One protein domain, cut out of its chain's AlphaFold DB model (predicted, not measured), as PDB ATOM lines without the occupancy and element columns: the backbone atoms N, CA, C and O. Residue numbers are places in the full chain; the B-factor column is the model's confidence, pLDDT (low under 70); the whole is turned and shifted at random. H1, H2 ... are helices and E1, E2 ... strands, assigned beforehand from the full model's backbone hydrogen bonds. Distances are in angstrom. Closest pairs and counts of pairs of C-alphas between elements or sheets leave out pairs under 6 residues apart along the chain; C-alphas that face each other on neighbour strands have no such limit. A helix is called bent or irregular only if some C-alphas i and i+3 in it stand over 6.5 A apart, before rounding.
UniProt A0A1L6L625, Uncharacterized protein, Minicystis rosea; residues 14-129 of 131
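Overview. This is residues 14 to 129 of the 131 residues of an uncharacterized protein of Minicystis rosea (UniProt A0A1L6L625). A small three-stranded sheet and a long helical hairpin, H4 and H5, make a V, meeting where H4 begins and H5 ends; the short helices H1 and H2 sit in the crook, and H3 covers the other face of the sheet. A loose loop, residues 32 to 52, swings away from this body. The printed part has 116 residues with five named helices and three named strands, in the order E1 H1 H2 E2 H3 E3 H4 H5. The sheet runs E1 E2 E3 and is mixed, and the class is mixed, helices and strands. The whole is compact, with a radius of gyration of the C-alphas of 15.2 A, and flat, spanning 43 by 39 by 18 A.

Arrangement. E1, residues 14 to 17, and E2, residues 53 to 58, are antiparallel neighbours at 153 degrees, with N 16 and O 55 2.8 A apart, within hydrogen-bond range. E3, residues 78 to 83, is parallel to E2 at 27 degrees, with N 56 and O 80 at 2.7 A. H3, residues 63 to 69, completes a strand-helix-strand unit, E2, H3, E3, two parallel neighbour strands joined through a helix, with a right-handed crossover. H3 is on the sheet at a height of 9.3 A, only just over E2 and E3, with 3 C-alphas over each. H1, residues 18 to 21, is on the opposite face. H4, residues 84 to 98, and H5, residues 107 to 128, form a helical hairpin: they touch, closest at the C-alphas of Ile 95 and Val 114, 5.5 A, at a shallow tilt of 18 degrees, opposite ways. Both only graze the sheet, H4 with residues 84 to 88 and H5 with residues 120 to 128. H5 touches H1 with residues 116 to 120 alone, closest at the C-alphas of Thr 120 and Asp 20, 6.1 A. H2, residues 24 to 31, only just touches H4, with 3 pairs of C-alphas within 8 A, the closest being those of Leu 30 and Tyr 90, 7.7 A. H2 only grazes the sheet, with residues 30 to 31. H3 and H4 are apart, as are H3 and H5. In H3, H4 and H5 every O i to N i+4 pair is within hydrogen-bond range; H2 has 2 of 4, and H1 is too short for such a pair.

Along the chain. E1 begins at C-alpha 14, (99.070, 14.797, 288.938). H2 is only just irregular, with C-alphas 26 and 29 6.9 A apart. E2 is 15.9 A long, E3 16.7 A, H4 21.1 A and H5 31.1 A; H5 ends at C-alpha 128, (100.318, 8.359, 284.778).

Size, cuts and confidence. The C-alphas of Ala 68 and Pro 104 are the two farthest apart, 46.1 A. The printed part has no cut, and the link from H2 to E2 is long, 21 residues. Mean pLDDT of the printed part is 86.0; residues 34 to 51 and 73 to 76 are under 70.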
ATOM      1  N   ILE A  14      99.754  13.663 289.576       94.94
ATOM      2  CA  ILE A  14      99.070  14.797 288.938       94.94
ATOM      3  C   ILE A  14      98.067  15.412 289.924       94.94
ATOM      4  O   ILE A  14      97.410  14.685 290.678       94.94
ATOM      5  N   SER A  15      97.973  16.741 289.943       94.00
ATOM      6  CA  SER A  15      97.068  17.488 290.820       94.00
ATOM      7  C   SER A  15      95.790  17.912 290.095       94.00
ATOM      8  O   SER A  15      95.831  18.498 289.018       94.00
ATOM      9  N   PHE A  16      94.654  17.736 290.762       92.94
ATOM     10  CA  PHE A  16      93.336  18.180 290.309       92.94
ATOM     11  C   PHE A  16      92.665  19.081 291.341       92.94
ATOM     12  O   PHE A  16      93.066  19.121 292.509       92.94
ATOM     13  N   ARG A  17      91.635  19.807 290.915       91.81
ATOM     14  CA  ARG A  17      90.666  20.425 291.824       91.81
ATOM     15  C   ARG A  17      89.676  19.366 292.296       91.81
ATOM     16  O   ARG A  17      89.441  18.383 291.599       91.81
ATOM     17  N   TYR A  18      89.055  19.593 293.449       90.75
ATOM     18  CA  TYR A  18      88.009  18.712 293.968       90.75
ATOM     19  C   TYR A  18      86.904  18.436 292.929       90.75
ATOM     20  O   TYR A  18      86.640  17.284 292.586       90.75
ATOM     21  N   GLY A  19      86.347  19.499 292.336       90.94
ATOM     22  CA  GLY A  19      85.279  19.406 291.335       90.94
ATOM     23  C   GLY A  19      85.645  18.684 290.029       90.94
ATOM     24  O   GLY A  19      84.750  18.330 289.266       90.94
ATOM     25  N   ASP A  20      86.923  18.391 289.765       95.06
ATOM     26  CA  ASP A  20      87.316  17.565 288.609       95.06
ATOM     27  C   ASP A  20      86.850  16.098 288.773       95.06
ATOM     28  O   ASP A  20      86.767  15.358 287.790       95.06
ATOM     29  N   PHE A  21      86.508  15.681 290.000       95.50
ATOM     30  CA  PHE A  21      85.919  14.376 290.330       95.50
ATOM     31  C   PHE A  21      84.383  14.399 290.389       95.50
ATOM     32  O   PHE A  21      83.767  13.376 290.703       95.50
ATOM     33  N   GLY A  22      83.765  15.528 290.039       92.62
ATOM     34  CA  GLY A  22      82.320  15.738 290.058       92.62
ATOM     35  C   GLY A  22      81.813  16.360 291.366       92.62
ATOM     36  O   GLY A  22      82.603  16.716 292.242       92.62
ATOM     37  N   PRO A  23      80.484  16.510 291.503       88.94
ATOM     38  CA  PRO A  23      79.857  17.092 292.686       88.94
ATOM     39  C   PRO A  23      80.199  16.332 293.974       88.94
ATOM     40  O   PRO A  23      80.333  15.106 293.956       88.94
ATOM     41  N   GLN A  24      80.239  17.030 295.117       86.31
ATOM     42  CA  GLN A  24      80.555  16.426 296.423       86.31
ATOM     43  C   GLN A  24      79.702  15.189 296.736       86.31
ATOM     44  O   GLN A  24      80.234  14.194 297.221       86.31
ATOM     45  N   ILE A  25      78.405  15.204 296.408       85.12
ATOM     46  CA  ILE A  25      77.504  14.061 296.647       85.12
ATOM     47  C   ILE A  25      77.970  12.768 295.951       85.12
ATOM     48  O   ILE A  25      77.645  11.676 296.404       85.12
ATOM     49  N   MET A  26      78.755  12.886 294.878       89.56
ATOM     50  CA  MET A  26      79.355  11.761 294.161       89.56
ATOM     51  C   MET A  26      80.782  11.477 294.645       89.56
ATOM     52  O   MET A  26      81.142  10.328 294.897       89.56
ATOM     53  N   ALA A  27      81.599  12.526 294.772       91.94
ATOM     54  CA  ALA A  27      83.039  12.395 294.973       91.94
ATOM     55  C   ALA A  27      83.439  12.117 296.431       91.94
ATOM     56  O   ALA A  27      84.505  11.543 296.673       91.94
ATOM     57  N   ALA A  28      82.592  12.464 297.408       86.94
ATOM     58  CA  ALA A  28      82.957  12.405 298.822       86.94
ATOM     59  C   ALA A  28      83.341  11.004 299.313       86.94
ATOM     60  O   ALA A  28      84.210  10.874 300.172       86.94
ATOM     61  N   GLY A  29      82.768   9.951 298.722       88.00
ATOM     62  CA  GLY A  29      83.136   8.571 299.041       88.00
ATOM     63  C   GLY A  29      84.568   8.188 298.639       88.00
ATOM     64  O   GLY A  29      85.113   7.247 299.207       88.00
ATOM     65  N   LEU A  30      85.178   8.905 297.686       93.19
ATOM     66  CA  LEU A  30      86.548   8.671 297.218       93.19
ATOM     67  C   LEU A  30      87.551   9.640 297.852       93.19
ATOM     68  O   LEU A  30      88.610   9.225 298.314       93.19
ATOM     69  N   ILE A  31      87.241  10.939 297.829       90.94
ATOM     70  CA  ILE A  31      88.200  12.006 298.166       90.94
ATOM     71  C   ILE A  31      87.856  12.758 299.461       90.94
ATOM     72  O   ILE A  31      88.596  13.656 299.864       90.94
ATOM     73  N   GLY A  32      86.792  12.350 300.160       85.94
ATOM     74  CA  GLY A  32      86.262  13.042 301.336       85.94
ATOM     75  C   GLY A  32      85.411  14.256 300.964       85.94
ATOM     76  O   GLY A  32      85.267  14.585 299.794       85.94
ATOM     77  N   GLU A  33      84.812  14.917 301.947       80.50
ATOM     78  CA  GLU A  33      83.963  16.098 301.728       80.50
ATOM     79  C   GLU A  33      84.780  17.359 301.373       80.50
ATOM     80  O   GLU A  33      85.979  17.415 301.660       80.50
ATOM     81  N   GLU A  34      84.135  18.346 300.730       65.50
ATOM     82  CA  GLU A  34      84.769  19.577 300.227       65.50
ATOM     83  C   GLU A  34      84.959  20.714 301.256       65.50
ATOM     84  O   GLU A  34      85.779  21.596 300.985       65.50
ATOM     85  N   PRO A  35      84.374  20.733 302.476       69.31
ATOM     86  CA  PRO A  35      85.031  21.484 303.535       69.31
ATOM     87  C   PRO A  35      86.437  20.914 303.737       69.31
ATOM     88  O   PRO A  35      86.680  19.716 303.548       69.31
ATOM     89  N   TYR A  36      87.372  21.760 304.167       56.06
ATOM     90  CA  TYR A  36      88.689  21.264 304.534       56.06
ATOM     91  C   TYR A  36      88.593  20.072 305.513       56.06
ATOM     92  O   TYR A  36      87.713  20.011 306.368       56.06
ATOM     93  N   SER A  37      89.522  19.121 305.451       58.59
ATOM     94  CA  SER A  37      89.529  17.955 306.361       58.59
ATOM     95  C   SER A  37      89.590  18.358 307.839       58.59
ATOM     96  O   SER A  37      89.162  17.617 308.718       58.59
ATOM     97  N   TRP A  38      90.124  19.549 308.100       54.22
ATOM     98  CA  TRP A  38      90.282  20.177 309.408       54.22
ATOM     99  C   TRP A  38      89.184  21.197 309.738       54.22
ATOM    100  O   TRP A  38      89.247  21.857 310.777       54.22
ATOM    101  N   ALA A  39      88.211  21.379 308.849       58.75
ATOM    102  CA  ALA A  39      87.191  22.397 308.992       58.75
ATOM    103  C   ALA A  39      86.185  22.025 310.104       58.75
ATOM    104  O   ALA A  39      85.864  20.846 310.274       58.75
ATOM    105  N   PRO A  40      85.668  22.998 310.881       57.56
ATOM    106  CA  PRO A  40      84.679  22.713 311.912       57.56
ATOM    107  C   PRO A  40      83.425  22.055 311.325       57.56
ATOM    108  O   PRO A  40      82.819  22.573 310.387       57.56
ATOM    109  N   ALA A  41      82.980  20.957 311.941       58.47
ATOM    110  CA  ALA A  41      81.782  20.218 311.529       58.47
ATOM    111  C   ALA A  41      80.474  21.033 311.627       58.47
ATOM    112  O   ALA A  41      79.435  20.593 311.147       58.47
ATOM    113  N   CYS A  42      80.498  22.217 312.252       58.53
ATOM    114  CA  CYS A  42      79.316  23.056 312.446       58.53
ATOM    115  C   CYS A  42      78.838  23.785 311.178       58.53
ATOM    116  O   CYS A  42      77.807  24.449 311.237       58.53
ATOM    117  N   GLY A  43      79.553  23.673 310.049       55.03
ATOM    118  CA  GLY A  43      79.095  24.205 308.761       55.03
ATOM    119  C   GLY A  43      78.999  25.731 308.711       55.03
ATOM    120  O   GLY A  43      78.204  26.266 307.948       55.03
ATOM    121  N   CYS A  44      79.783  26.445 309.525       57.25
ATOM    122  CA  CYS A  44      79.730  27.903 309.665       57.25
ATOM    123  C   CYS A  44      80.367  28.683 308.492       57.25
ATOM    124  O   CYS A  44      80.928  29.758 308.697       57.25
ATOM    125  N   TRP A  45      80.289  28.137 307.279       64.81
ATOM    126  CA  TRP A  45      80.805  28.728 306.044       64.81
ATOM    127  C   TRP A  45      79.841  29.777 305.506       64.81
ATOM    128  O   TRP A  45      78.620  29.631 305.608       64.81
ATOM    129  N   GLN A  46      80.385  30.839 304.927       59.06
ATOM    130  CA  GLN A  46      79.590  31.884 304.302       59.06
ATOM    131  C   GLN A  46      79.438  31.630 302.798       59.06
ATOM    132  O   GLN A  46      80.328  31.054 302.165       59.06
ATOM    133  N   PRO A  47      78.329  32.077 302.180       49.16
ATOM    134  CA  PRO A  47      78.220  32.110 300.728       49.16
ATOM    135  C   PRO A  47      79.407  32.872 300.118       49.16
ATOM    136  O   PRO A  47      79.555  34.071 300.346       49.16
ATOM    137  N   GLY A  48      80.249  32.175 299.349       54.44
ATOM    138  CA  GLY A  48      81.455  32.740 298.730       54.44
ATOM    139  C   GLY A  48      82.782  32.221 299.290       54.44
ATOM    140  O   GLY A  48      83.821  32.531 298.707       54.44
ATOM    141  N   ASP A  49      82.767  31.412 300.352       58.44
ATOM    142  CA  ASP A  49      83.968  30.704 300.800       58.44
ATOM    143  C   ASP A  49      84.434  29.716 299.716       58.44
ATOM    144  O   ASP A  49      83.663  28.895 299.220       58.44
ATOM    145  N   VAL A  50      85.710  29.813 299.330       58.94
ATOM    146  CA  VAL A  50      86.348  28.917 298.354       58.94
ATOM    147  C   VAL A  50      87.425  28.115 299.072       58.94
ATOM    148  O   VAL A  50      88.408  28.679 299.558       58.94
ATOM    149  N   PHE A  51      87.250  26.797 299.116       68.25
ATOM    150  CA  PHE A  51      88.238  25.870 299.658       68.25
ATOM    151  C   PHE A  51      89.151  25.391 298.531       68.25
ATOM    152  O   PHE A  51      88.687  24.838 297.537       68.25
ATOM    153  N   ASP A  52      90.462  25.599 298.665       74.56
ATOM    154  CA  ASP A  52      91.432  25.132 297.668       74.56
ATOM    155  C   ASP A  52      91.841  23.679 297.960       74.56
ATOM    156  O   ASP A  52      92.995  23.387 298.286       74.56
ATOM    157  N   VAL A  53      90.862  22.766 297.910       84.81
ATOM    158  CA  VAL A  53      91.093  21.324 298.078       84.81
ATOM    159  C   VAL A  53      91.653  20.753 296.780       84.81
ATOM    160  O   VAL A  53      91.057  20.867 295.702       84.81
ATOM    161  N   ARG A  54      92.816  20.112 296.884       89.12
ATOM    162  CA  ARG A  54      93.533  19.532 295.749       89.12
ATOM    163  C   ARG A  54      93.603  18.028 295.862       89.12
ATOM    164  O   ARG A  54      93.997  17.491 296.890       89.12
ATOM    165  N   VAL A  55      93.262  17.342 294.782       92.75
ATOM    166  CA  VAL A  55      93.325  15.883 294.715       92.75
ATOM    167  C   VAL A  55      94.591  15.484 293.974       92.75
ATOM    168  O   VAL A  55      94.738  15.744 292.783       92.75
ATOM    169  N   ILE A  56      95.509  14.850 294.687       95.06
ATOM    170  CA  ILE A  56      96.740  14.277 294.166       95.06
ATOM    171  C   ILE A  56      96.472  12.824 293.786       95.06
ATOM    172  O   ILE A  56      96.344  11.943 294.641       95.06
ATOM    173  N   VAL A  57      96.408  12.567 292.484       96.38
ATOM    174  CA  VAL A  57      96.372  11.200 291.963       96.38
ATOM    175  C   VAL A  57      97.806  10.704 291.872       96.38
ATOM    176  O   VAL A  57      98.637  11.378 291.263       96.38
ATOM    177  N   HIS A  58      98.105   9.546 292.460       95.75
ATOM    178  CA  HIS A  58      99.457   8.984 292.471       95.75
ATOM    179  C   HIS A  58      99.537   7.584 291.853       95.75
ATOM    180  O   HIS A  58      98.608   6.778 291.945       95.75
ATOM    181  N   HIS A  59     100.682   7.276 291.245       95.56
ATOM    182  CA  HIS A  59     101.016   5.972 290.680       95.56
ATOM    183  C   HIS A  59     102.410   5.531 291.144       95.56
ATOM    184  O   HIS A  59     103.347   6.321 291.152       95.56
ATOM    185  N   GLY A  60     102.545   4.277 291.588       91.56
ATOM    186  CA  GLY A  60     103.823   3.710 292.047       91.56
ATOM    187  C   GLY A  60     104.366   4.257 293.379       91.56
ATOM    188  O   GLY A  60     105.364   3.747 293.886       91.56
ATOM    189  N   LEU A  61     103.712   5.257 293.979       92.75
ATOM    190  CA  LEU A  61     104.069   5.815 295.286       92.75
ATOM    191  C   LEU A  61     103.243   5.195 296.415       92.75
ATOM    192  O   LEU A  61     102.038   4.982 296.267       92.75
ATOM    193  N   SER A  62     103.887   4.969 297.565       93.12
ATOM    194  CA  SER A  62     103.184   4.671 298.814       93.12
ATOM    195  C   SER A  62     102.472   5.915 299.342       93.12
ATOM    196  O   SER A  62     102.841   7.050 299.020       93.12
ATOM    197  N   ARG A  63     101.475   5.692 300.200       88.38
ATOM    198  CA  ARG A  63     100.718   6.765 300.849       88.38
ATOM    199  C   ARG A  63     101.628   7.737 301.610       88.38
ATOM    200  O   ARG A  63     101.548   8.941 301.410       88.38
ATOM    201  N   GLU A  64     102.554   7.204 302.398       91.19
ATOM    202  CA  GLU A  64     103.519   7.991 303.178       91.19
ATOM    203  C   GLU A  64     104.398   8.875 302.282       91.19
ATOM    204  O   GLU A  64     104.654  10.037 302.593       91.19
ATOM    205  N   LYS A  65     104.843   8.343 301.132       92.06
ATOM    206  CA  LYS A  65     105.658   9.107 300.183       92.06
ATOM    207  C   LYS A  65     104.866  10.251 299.573       92.06
ATOM    208  O   LYS A  65     105.389  11.355 299.508       92.06
ATOM    209  N   VAL A  66     103.631  10.018 299.122       92.56
ATOM    210  CA  VAL A  66     102.836  11.097 298.513       92.56
ATOM    211  C   VAL A  66     102.461  12.171 299.540       92.56
ATOM    212  O   VAL A  66     102.538  13.354 299.221       92.56
ATOM    213  N   GLU A  67     102.172  11.795 300.787       91.06
ATOM    214  CA  GLU A  67     101.919  12.747 301.878       91.06
ATOM    215  C   GLU A  67     103.149  13.601 302.206       91.06
ATOM    216  O   GLU A  67     103.028  14.809 302.401       91.06
ATOM    217  N   ALA A  68     104.348  13.011 302.194       89.81
ATOM    218  CA  ALA A  68     105.588  13.761 302.384       89.81
ATOM    219  C   ALA A  68     105.858  14.764 301.246       89.81
ATOM    220  O   ALA A  68     106.486  15.799 301.466       89.81
ATOM    221  N   LEU A  69     105.395  14.468 300.027       89.50
ATOM    222  CA  LEU A  69     105.547  15.347 298.864       89.50
ATOM    223  C   LEU A  69     104.502  16.464 298.812       89.50
ATOM    224  O   LEU A  69     104.804  17.553 298.324       89.50
ATOM    225  N   TYR A  70     103.294  16.192 299.303       87.69
ATOM    226  CA  TYR A  70     102.158  17.107 299.265       87.69
ATOM    227  C   TYR A  70     101.519  17.221 300.654       87.69
ATOM    228  O   TYR A  70     100.385  16.794 300.839       87.69
ATOM    229  N   PRO A  71     102.221  17.782 301.652       85.81
ATOM    230  CA  PRO A  71     101.728  17.804 303.023       85.81
ATOM    231  C   PRO A  71     100.477  18.680 303.154       85.81
ATOM    232  O   PRO A  71     100.472  19.850 302.763       85.81
ATOM    233  N   SER A  72      99.421  18.112 303.737       79.31
ATOM    234  CA  SER A  72      98.211  18.849 304.121       79.31
ATOM    235  C   SER A  72      98.397  19.505 305.482       79.31
ATOM    236  O   SER A  72      98.873  18.864 306.420       79.31
ATOM    237  N   ALA A  73      98.008  20.771 305.609       69.56
ATOM    238  CA  ALA A  73      98.114  21.511 306.860       69.56
ATOM    239  C   ALA A  73      96.962  22.508 307.011       69.56
ATOM    240  O   ALA A  73      96.601  23.220 306.068       69.56
ATOM    241  N   SER A  74      96.421  22.576 308.230       59.59
ATOM    242  CA  SER A  74      95.363  23.518 308.594       59.59
ATOM    243  C   SER A  74      95.772  24.962 308.296       59.59
ATOM    244  O   SER A  74      96.898  25.367 308.587       59.59
ATOM    245  N   GLY A  75      94.871  25.728 307.673       58.91
ATOM    246  CA  GLY A  75      95.102  27.126 307.295       58.91
ATOM    247  C   GLY A  75      96.042  27.351 306.103       58.91
ATOM    248  O   GLY A  75      96.323  28.504 305.780       58.91
ATOM    249  N   LEU A  76      96.526  26.290 305.445       64.44
ATOM    250  CA  LEU A  76      97.428  26.391 304.293       64.44
ATOM    251  C   LEU A  76      96.872  25.693 303.056       64.44
ATOM    252  O   LEU A  76      96.584  26.351 302.060       64.44
ATOM    253  N   ARG A  77      96.801  24.359 303.088       74.25
ATOM    254  CA  ARG A  77      96.501  23.521 301.919       74.25
ATOM    255  C   ARG A  77      95.851  22.224 302.368       74.25
ATOM    256  O   ARG A  77      96.260  21.651 303.379       74.25
ATOM    257  N   ASP A  78      94.888  21.749 301.594       84.50
ATOM    258  CA  ASP A  78      94.244  20.460 301.821       84.50
ATOM    259  C   ASP A  78      94.429  19.571 300.596       84.50
ATOM    260  O   ASP A  78      93.809  19.778 299.551       84.50
ATOM    261  N   TYR A  79      95.342  18.615 300.731       88.94
ATOM    262  CA  TYR A  79      95.636  17.617 299.722       88.94
ATOM    263  C   TYR A  79      94.932  16.311 300.068       88.94
ATOM    264  O   TYR A  79      95.101  15.729 301.139       88.94
ATOM    265  N   ARG A  80      94.161  15.812 299.112       91.44
ATOM    266  CA  ARG A  80      93.562  14.481 299.143       91.44
ATOM    267  C   ARG A  80      94.350  13.601 298.212       91.44
ATOM    268  O   ARG A  80      94.791  14.058 297.168       91.44
ATOM    269  N   TYR A  81      94.549  12.351 298.585       93.56
ATOM    270  CA  TYR A  81      95.433  11.469 297.837       93.56
ATOM    271  C   TYR A  81      94.673  10.217 297.464       93.56
ATOM    272  O   TYR A  81      94.055   9.589 298.326       93.56
ATOM    273  N   VAL A  82      94.738   9.874 296.185       95.88
ATOM    274  CA  VAL A  82      94.026   8.741 295.606       95.88
ATOM    275  C   VAL A  82      94.962   7.974 294.681       95.88
ATOM    276  O   VAL A  82      95.716   8.563 293.899       95.88
ATOM    277  N   ALA A  83      94.923   6.648 294.757       96.62
ATOM    278  CA  ALA A  83      95.689   5.817 293.842       96.62
ATOM    279  C   ALA A  83      95.095   5.911 292.428       96.62
ATOM    280  O   ALA A  83      93.874   5.883 292.255       96.62
ATOM    281  N   ARG A  84      95.950   5.954 291.400       96.31
ATOM    282  CA  ARG A  84      95.555   6.012 289.980       96.31
ATOM    283  C   ARG A  84      94.439   5.021 289.638       96.31
ATOM    284  O   ARG A  84      93.431   5.407 289.059       96.31
ATOM    285  N   ASP A  85      94.599   3.759 290.023       96.00
ATOM    286  CA  ASP A  85      93.662   2.691 289.655       96.00
ATOM    287  C   ASP A  85      92.313   2.831 290.364       96.00
ATOM    288  O   ASP A  85      91.279   2.391 289.865       96.00
ATOM    289  N   GLU A  86      92.301   3.434 291.548       96.75
ATOM    290  CA  GLU A  86      91.073   3.754 292.267       96.75
ATOM    291  C   GLU A  86      90.354   4.941 291.625       96.75
ATOM    292  O   GLU A  86      89.159   4.844 291.348       96.75
ATOM    293  N   ALA A  87      91.095   6.000 291.285       97.25
ATOM    294  CA  ALA A  87      90.564   7.158 290.575       97.25
ATOM    295  C   ALA A  87      89.955   6.762 289.221       97.25
ATOM    296  O   ALA A  87      88.822   7.133 288.931       97.25
ATOM    297  N   ILE A  88      90.654   5.953 288.413       98.00
ATOM    298  CA  ILE A  88      90.126   5.488 287.122       98.00
ATOM    299  C   ILE A  88      88.873   4.623 287.310       98.00
ATOM    300  O   ILE A  88      87.881   4.852 286.623       98.00
ATOM    301  N   ARG A  89      88.867   3.685 288.270       97.56
ATOM    302  CA  ARG A  89      87.678   2.858 288.559       97.56
ATOM    303  C   ARG A  89      86.478   3.683 289.014       97.56
ATOM    304  O   ARG A  89      85.346   3.326 288.688       97.56
ATOM    305  N   TYR A  90      86.704   4.731 289.799       97.75
ATOM    306  CA  TYR A  90      85.656   5.670 290.178       97.75
ATOM    307  C   TYR A  90      85.121   6.406 288.947       97.75
ATOM    308  O   TYR A  90      83.929   6.324 288.671       97.75
ATOM    309  N   LEU A  91      86.001   7.040 288.164       97.88
ATOM    310  CA  LEU A  91      85.609   7.829 286.994       97.88
ATOM    311  C   LEU A  91      84.847   6.982 285.967       97.88
ATOM    312  O   LEU A  91      83.801   7.408 285.487       97.88
ATOM    313  N   ASP A  92      85.318   5.766 285.679       97.75
ATOM    314  CA  ASP A  92      84.651   4.848 284.747       97.75
ATOM    315  C   ASP A  92      83.241   4.471 285.213       97.75
ATOM    316  O   ASP A  92      82.302   4.446 284.412       97.75
ATOM    317  N   ARG A  93      83.070   4.224 286.515       97.06
ATOM    318  CA  ARG A  93      81.765   3.915 287.104       97.06
ATOM    319  C   ARG A  93      80.829   5.117 287.048       97.06
ATOM    320  O   ARG A  93      79.724   4.979 286.534       97.06
ATOM    321  N   SER A  94      81.287   6.282 287.498       96.12
ATOM    322  CA  SER A  94      80.491   7.511 287.531       96.12
ATOM    323  C   SER A  94      80.058   7.942 286.126       96.12
ATOM    324  O   SER A  94      78.900   8.292 285.913       96.12
ATOM    325  N   ILE A  95      80.945   7.838 285.129       96.81
ATOM    326  CA  ILE A  95      80.604   8.096 283.720       96.81
ATOM    327  C   ILE A  95      79.532   7.116 283.229       96.81
ATOM    328  O   ILE A  95      78.598   7.519 282.532       96.81
ATOM    329  N   ALA A  96      79.658   5.827 283.555       96.06
ATOM    330  CA  ALA A  96      78.688   4.818 283.141       96.06
ATOM    331  C   ALA A  96      77.317   5.014 283.804       96.06
ATOM    332  O   ALA A  96      76.300   4.804 283.147       96.06
ATOM    333  N   GLU A  97      77.282   5.417 285.073       93.25
ATOM    334  CA  GLU A  97      76.052   5.715 285.811       93.25
ATOM    335  C   GLU A  97      75.340   6.941 285.235       93.25
ATOM    336  O   GLU A  97      74.175   6.832 284.859       93.25
ATOM    337  N   LEU A  98      76.052   8.056 285.042       92.62
ATOM    338  CA  LEU A  98      75.470   9.278 284.473       92.62
ATOM    339  C   LEU A  98      74.938   9.078 283.049       92.62
ATOM    340  O   LEU A  98      73.923   9.655 282.681       92.62
ATOM    341  N   ARG A  99      75.581   8.229 282.238       92.94
ATOM    342  CA  ARG A  99      75.108   7.911 280.877       92.94
ATOM    343  C   ARG A  99      73.861   7.025 280.837       92.94
ATOM    344  O   ARG A  99      73.258   6.891 279.772       92.94
ATOM    345  N   ARG A 100      73.527   6.334 281.933       91.06
ATOM    346  CA  ARG A 100      72.319   5.491 282.005       91.06
ATOM    347  C   ARG A 100      71.073   6.304 282.294       91.06
ATOM    348  O   ARG A 100      69.988   5.838 281.946       91.06
ATOM    349  N   ASP A 101      71.233   7.460 282.921       82.50
ATOM    350  CA  ASP A 101      70.135   8.380 283.127       82.50
ATOM    351  C   ASP A 101      69.669   8.943 281.774       82.50
ATOM    352  O   ASP A 101      70.464   9.207 280.869       82.50
ATOM    353  N   LYS A 102      68.353   9.012 281.604       81.31
ATOM    354  CA  LYS A 102      67.690   9.422 280.362       81.31
ATOM    355  C   LYS A 102      66.706  10.557 280.583       81.31
ATOM    356  O   LYS A 102      65.941  10.848 279.665       81.31
ATOM    357  N   ASP A 103      66.695  11.154 281.771       90.44
ATOM    358  CA  ASP A 103      65.851  12.300 282.054       90.44
ATOM    359  C   ASP A 103      66.249  13.497 281.159       90.44
ATOM    360  O   ASP A 103      67.365  14.019 281.263       90.44
ATOM    361  N   PRO A 104      65.368  13.943 280.242       87.12
ATOM    362  CA  PRO A 104      65.672  15.053 279.348       87.12
ATOM    363  C   PRO A 104      65.868  16.381 280.083       87.12
ATOM    364  O   PRO A 104      66.590  17.236 279.572       87.12
ATOM    365  N   GLU A 105      65.246  16.566 281.254       89.50
ATOM    366  CA  GLU A 105      65.325  17.822 282.011       89.50
ATOM    367  C   GLU A 105      66.719  18.048 282.610       89.50
ATOM    368  O   GLU A 105      67.168  19.186 282.747       89.50
ATOM    369  N   SER A 106      67.443  16.967 282.904       89.00
ATOM    370  CA  SER A 106      68.784  16.997 283.491       89.00
ATOM    371  C   SER A 106      69.905  16.640 282.503       89.00
ATOM    372  O   SER A 106      71.088  16.747 282.842       89.00
ATOM    373  N   ALA A 107      69.564  16.307 281.253       89.38
ATOM    374  CA  ALA A 107      70.508  15.847 280.235       89.38
ATOM    375  C   ALA A 107      71.678  16.814 279.981       89.38
ATOM    376  O   ALA A 107      72.814  16.374 279.797       89.38
ATOM    377  N   GLU A 108      71.444  18.130 279.975       91.62
ATOM    378  CA  GLU A 108      72.517  19.119 279.780       91.62
ATOM    379  C   GLU A 108      73.547  19.067 280.918       91.62
ATOM    380  O   GLU A 108      74.755  18.998 280.669       91.62
ATOM    381  N   ILE A 109      73.064  19.036 282.162       90.62
ATOM    382  CA  ILE A 109      73.900  18.965 283.363       90.62
ATOM    383  C   ILE A 109      74.688  17.653 283.360       90.62
ATOM    384  O   ILE A 109      75.908  17.662 283.516       90.62
ATOM    385  N   MET A 110      74.022  16.529 283.094       91.38
ATOM    386  CA  MET A 110      74.666  15.215 283.045       91.38
ATOM    387  C   MET A 110      75.732  15.134 281.958       91.38
ATOM    388  O   MET A 110      76.828  14.638 282.209       91.38
ATOM    389  N   ASN A 111      75.461  15.661 280.762       93.19
ATOM    390  CA  ASN A 111      76.436  15.679 279.674       93.19
ATOM    391  C   ASN A 111      77.663  16.525 280.023       93.19
ATOM    392  O   ASN A 111      78.792  16.133 279.710       93.19
ATOM    393  N   ARG A 112      77.461  17.660 280.701       93.94
ATOM    394  CA  ARG A 112      78.560  18.492 281.197       93.94
ATOM    395  C   ARG A 112      79.408  17.746 282.225       93.94
ATOM    396  O   ARG A 112      80.634  17.763 282.106       93.94
ATOM    397  N   GLU A 113      78.779  17.062 283.175       94.31
ATOM    398  CA  GLU A 113      79.495  16.271 284.182       94.31
ATOM    399  C   GLU A 113      80.227  15.080 283.553       94.31
ATOM    400  O   GLU A 113      81.412  14.878 283.811       94.31
ATOM    401  N   VAL A 114      79.604  14.351 282.624       96.38
ATOM    402  CA  VAL A 114      80.269  13.278 281.866       96.38
ATOM    403  C   VAL A 114      81.494  13.806 281.119       96.38
ATOM    404  O   VAL A 114      82.545  13.158 281.137       96.38
ATOM    405  N   ALA A 115      81.399  14.974 280.479       97.00
ATOM    406  CA  ALA A 115      82.531  15.590 279.791       97.00
ATOM    407  C   ALA A 115      83.654  15.988 280.763       97.00
ATOM    408  O   ALA A 115      84.831  15.800 280.446       97.00
ATOM    409  N   ASN A 116      83.304  16.500 281.947       97.12
ATOM    410  CA  ASN A 116      84.258  16.821 283.005       97.12
ATOM    411  C   ASN A 116      85.014  15.569 283.478       97.12
ATOM    412  O   ASN A 116      86.236  15.505 283.349       97.12
ATOM    413  N   LEU A 117      84.285  14.531 283.898       97.69
ATOM    414  CA  LEU A 117      84.870  13.274 284.377       97.69
ATOM    415  C   LEU A 117      85.716  12.580 283.301       97.69
ATOM    416  O   LEU A 117      86.782  12.037 283.596       97.69
ATOM    417  N   THR A 118      85.274  12.627 282.040       98.06
ATOM    418  CA  THR A 118      86.032  12.074 280.906       98.06
ATOM    419  C   THR A 118      87.367  12.801 280.743       98.06
ATOM    420  O   THR A 118      88.406  12.152 280.630       98.06
ATOM    421  N   ARG A 119      87.371  14.139 280.813       98.25
ATOM    422  CA  ARG A 119      88.597  14.945 280.727       98.25
ATOM    423  C   ARG A 119      89.566  14.625 281.866       98.25
ATOM    424  O   ARG A 119      90.764  14.480 281.616       98.25
ATOM    425  N   THR A 120      89.064  14.483 283.091       97.88
ATOM    426  CA  THR A 120      89.868  14.106 284.265       97.88
ATOM    427  C   THR A 120      90.504  12.734 284.069       97.88
ATOM    428  O   THR A 120      91.715  12.570 284.238       97.88
ATOM    429  N   ARG A 121      89.721  11.750 283.613       97.94
ATOM    430  CA  ARG A 121      90.201  10.395 283.324       97.94
ATOM    431  C   ARG A 121      91.308  10.393 282.271       97.94
ATOM    432  O   ARG A 121      92.346   9.763 282.463       97.94
ATOM    433  N   GLU A 122      91.099  11.095 281.162       97.69
ATOM    434  CA  GLU A 122      92.086  11.211 280.084       97.69
ATOM    435  C   GLU A 122      93.366  11.906 280.554       97.69
ATOM    436  O   GLU A 122      94.464  11.489 280.182       97.69
ATOM    437  N   ALA A 123      93.247  12.931 281.402       96.75
ATOM    438  CA  ALA A 123      94.396  13.600 281.997       96.75
ATOM    439  C   ALA A 123      95.214  12.651 282.886       96.75
ATOM    440  O   ALA A 123      96.439  12.617 282.750       96.75
ATOM    441  N   ILE A 124      94.557  11.828 283.715       96.19
ATOM    442  CA  ILE A 124      95.222  10.795 284.525       96.19
ATOM    443  C   ILE A 124      95.950   9.794 283.623       96.19
ATOM    444  O   ILE A 124      97.138   9.555 283.826       96.19
ATOM    445  N   VAL A 125      95.281   9.242 282.606       96.12
ATOM    446  CA  VAL A 125      95.887   8.248 281.699       96.12
ATOM    447  C   VAL A 125      97.075   8.834 280.939       96.12
ATOM    448  O   VAL A 125      98.110   8.185 280.804       96.12
ATOM    449  N   ARG A 126      96.961  10.079 280.468       95.50
ATOM    450  CA  ARG A 126      98.049  10.768 279.768       95.50
ATOM    451  C   ARG A 126      99.256  11.010 280.677       95.50
ATOM    452  O   ARG A 126     100.385  10.890 280.211       95.50
ATOM    453  N   ALA A 127      99.034  11.369 281.942       94.25
ATOM    454  CA  ALA A 127     100.104  11.717 282.874       94.25
ATOM    455  C   ALA A 127     100.743  10.498 283.562       94.25
ATOM    456  O   ALA A 127     101.958  10.480 283.764       94.25
ATOM    457  N   LEU A 128      99.938   9.493 283.920       94.62
ATOM    458  CA  LEU A 128     100.318   8.359 284.778       94.62
ATOM    459  C   LEU A 128     100.200   6.989 284.086       94.62
ATOM    460  O   LEU A 128     100.447   5.955 284.709       94.62
ATOM    461  N   GLY A 129      99.826   6.964 282.806       90.12
ATOM    462  CA  GLY A 129      99.592   5.739 282.045       90.12
ATOM    463  C   GLY A 129      98.209   5.127 282.285       90.12
ATOM    464  O   GLY A 129      97.478   5.504 283.202       90.12
TER     465      GLY A 129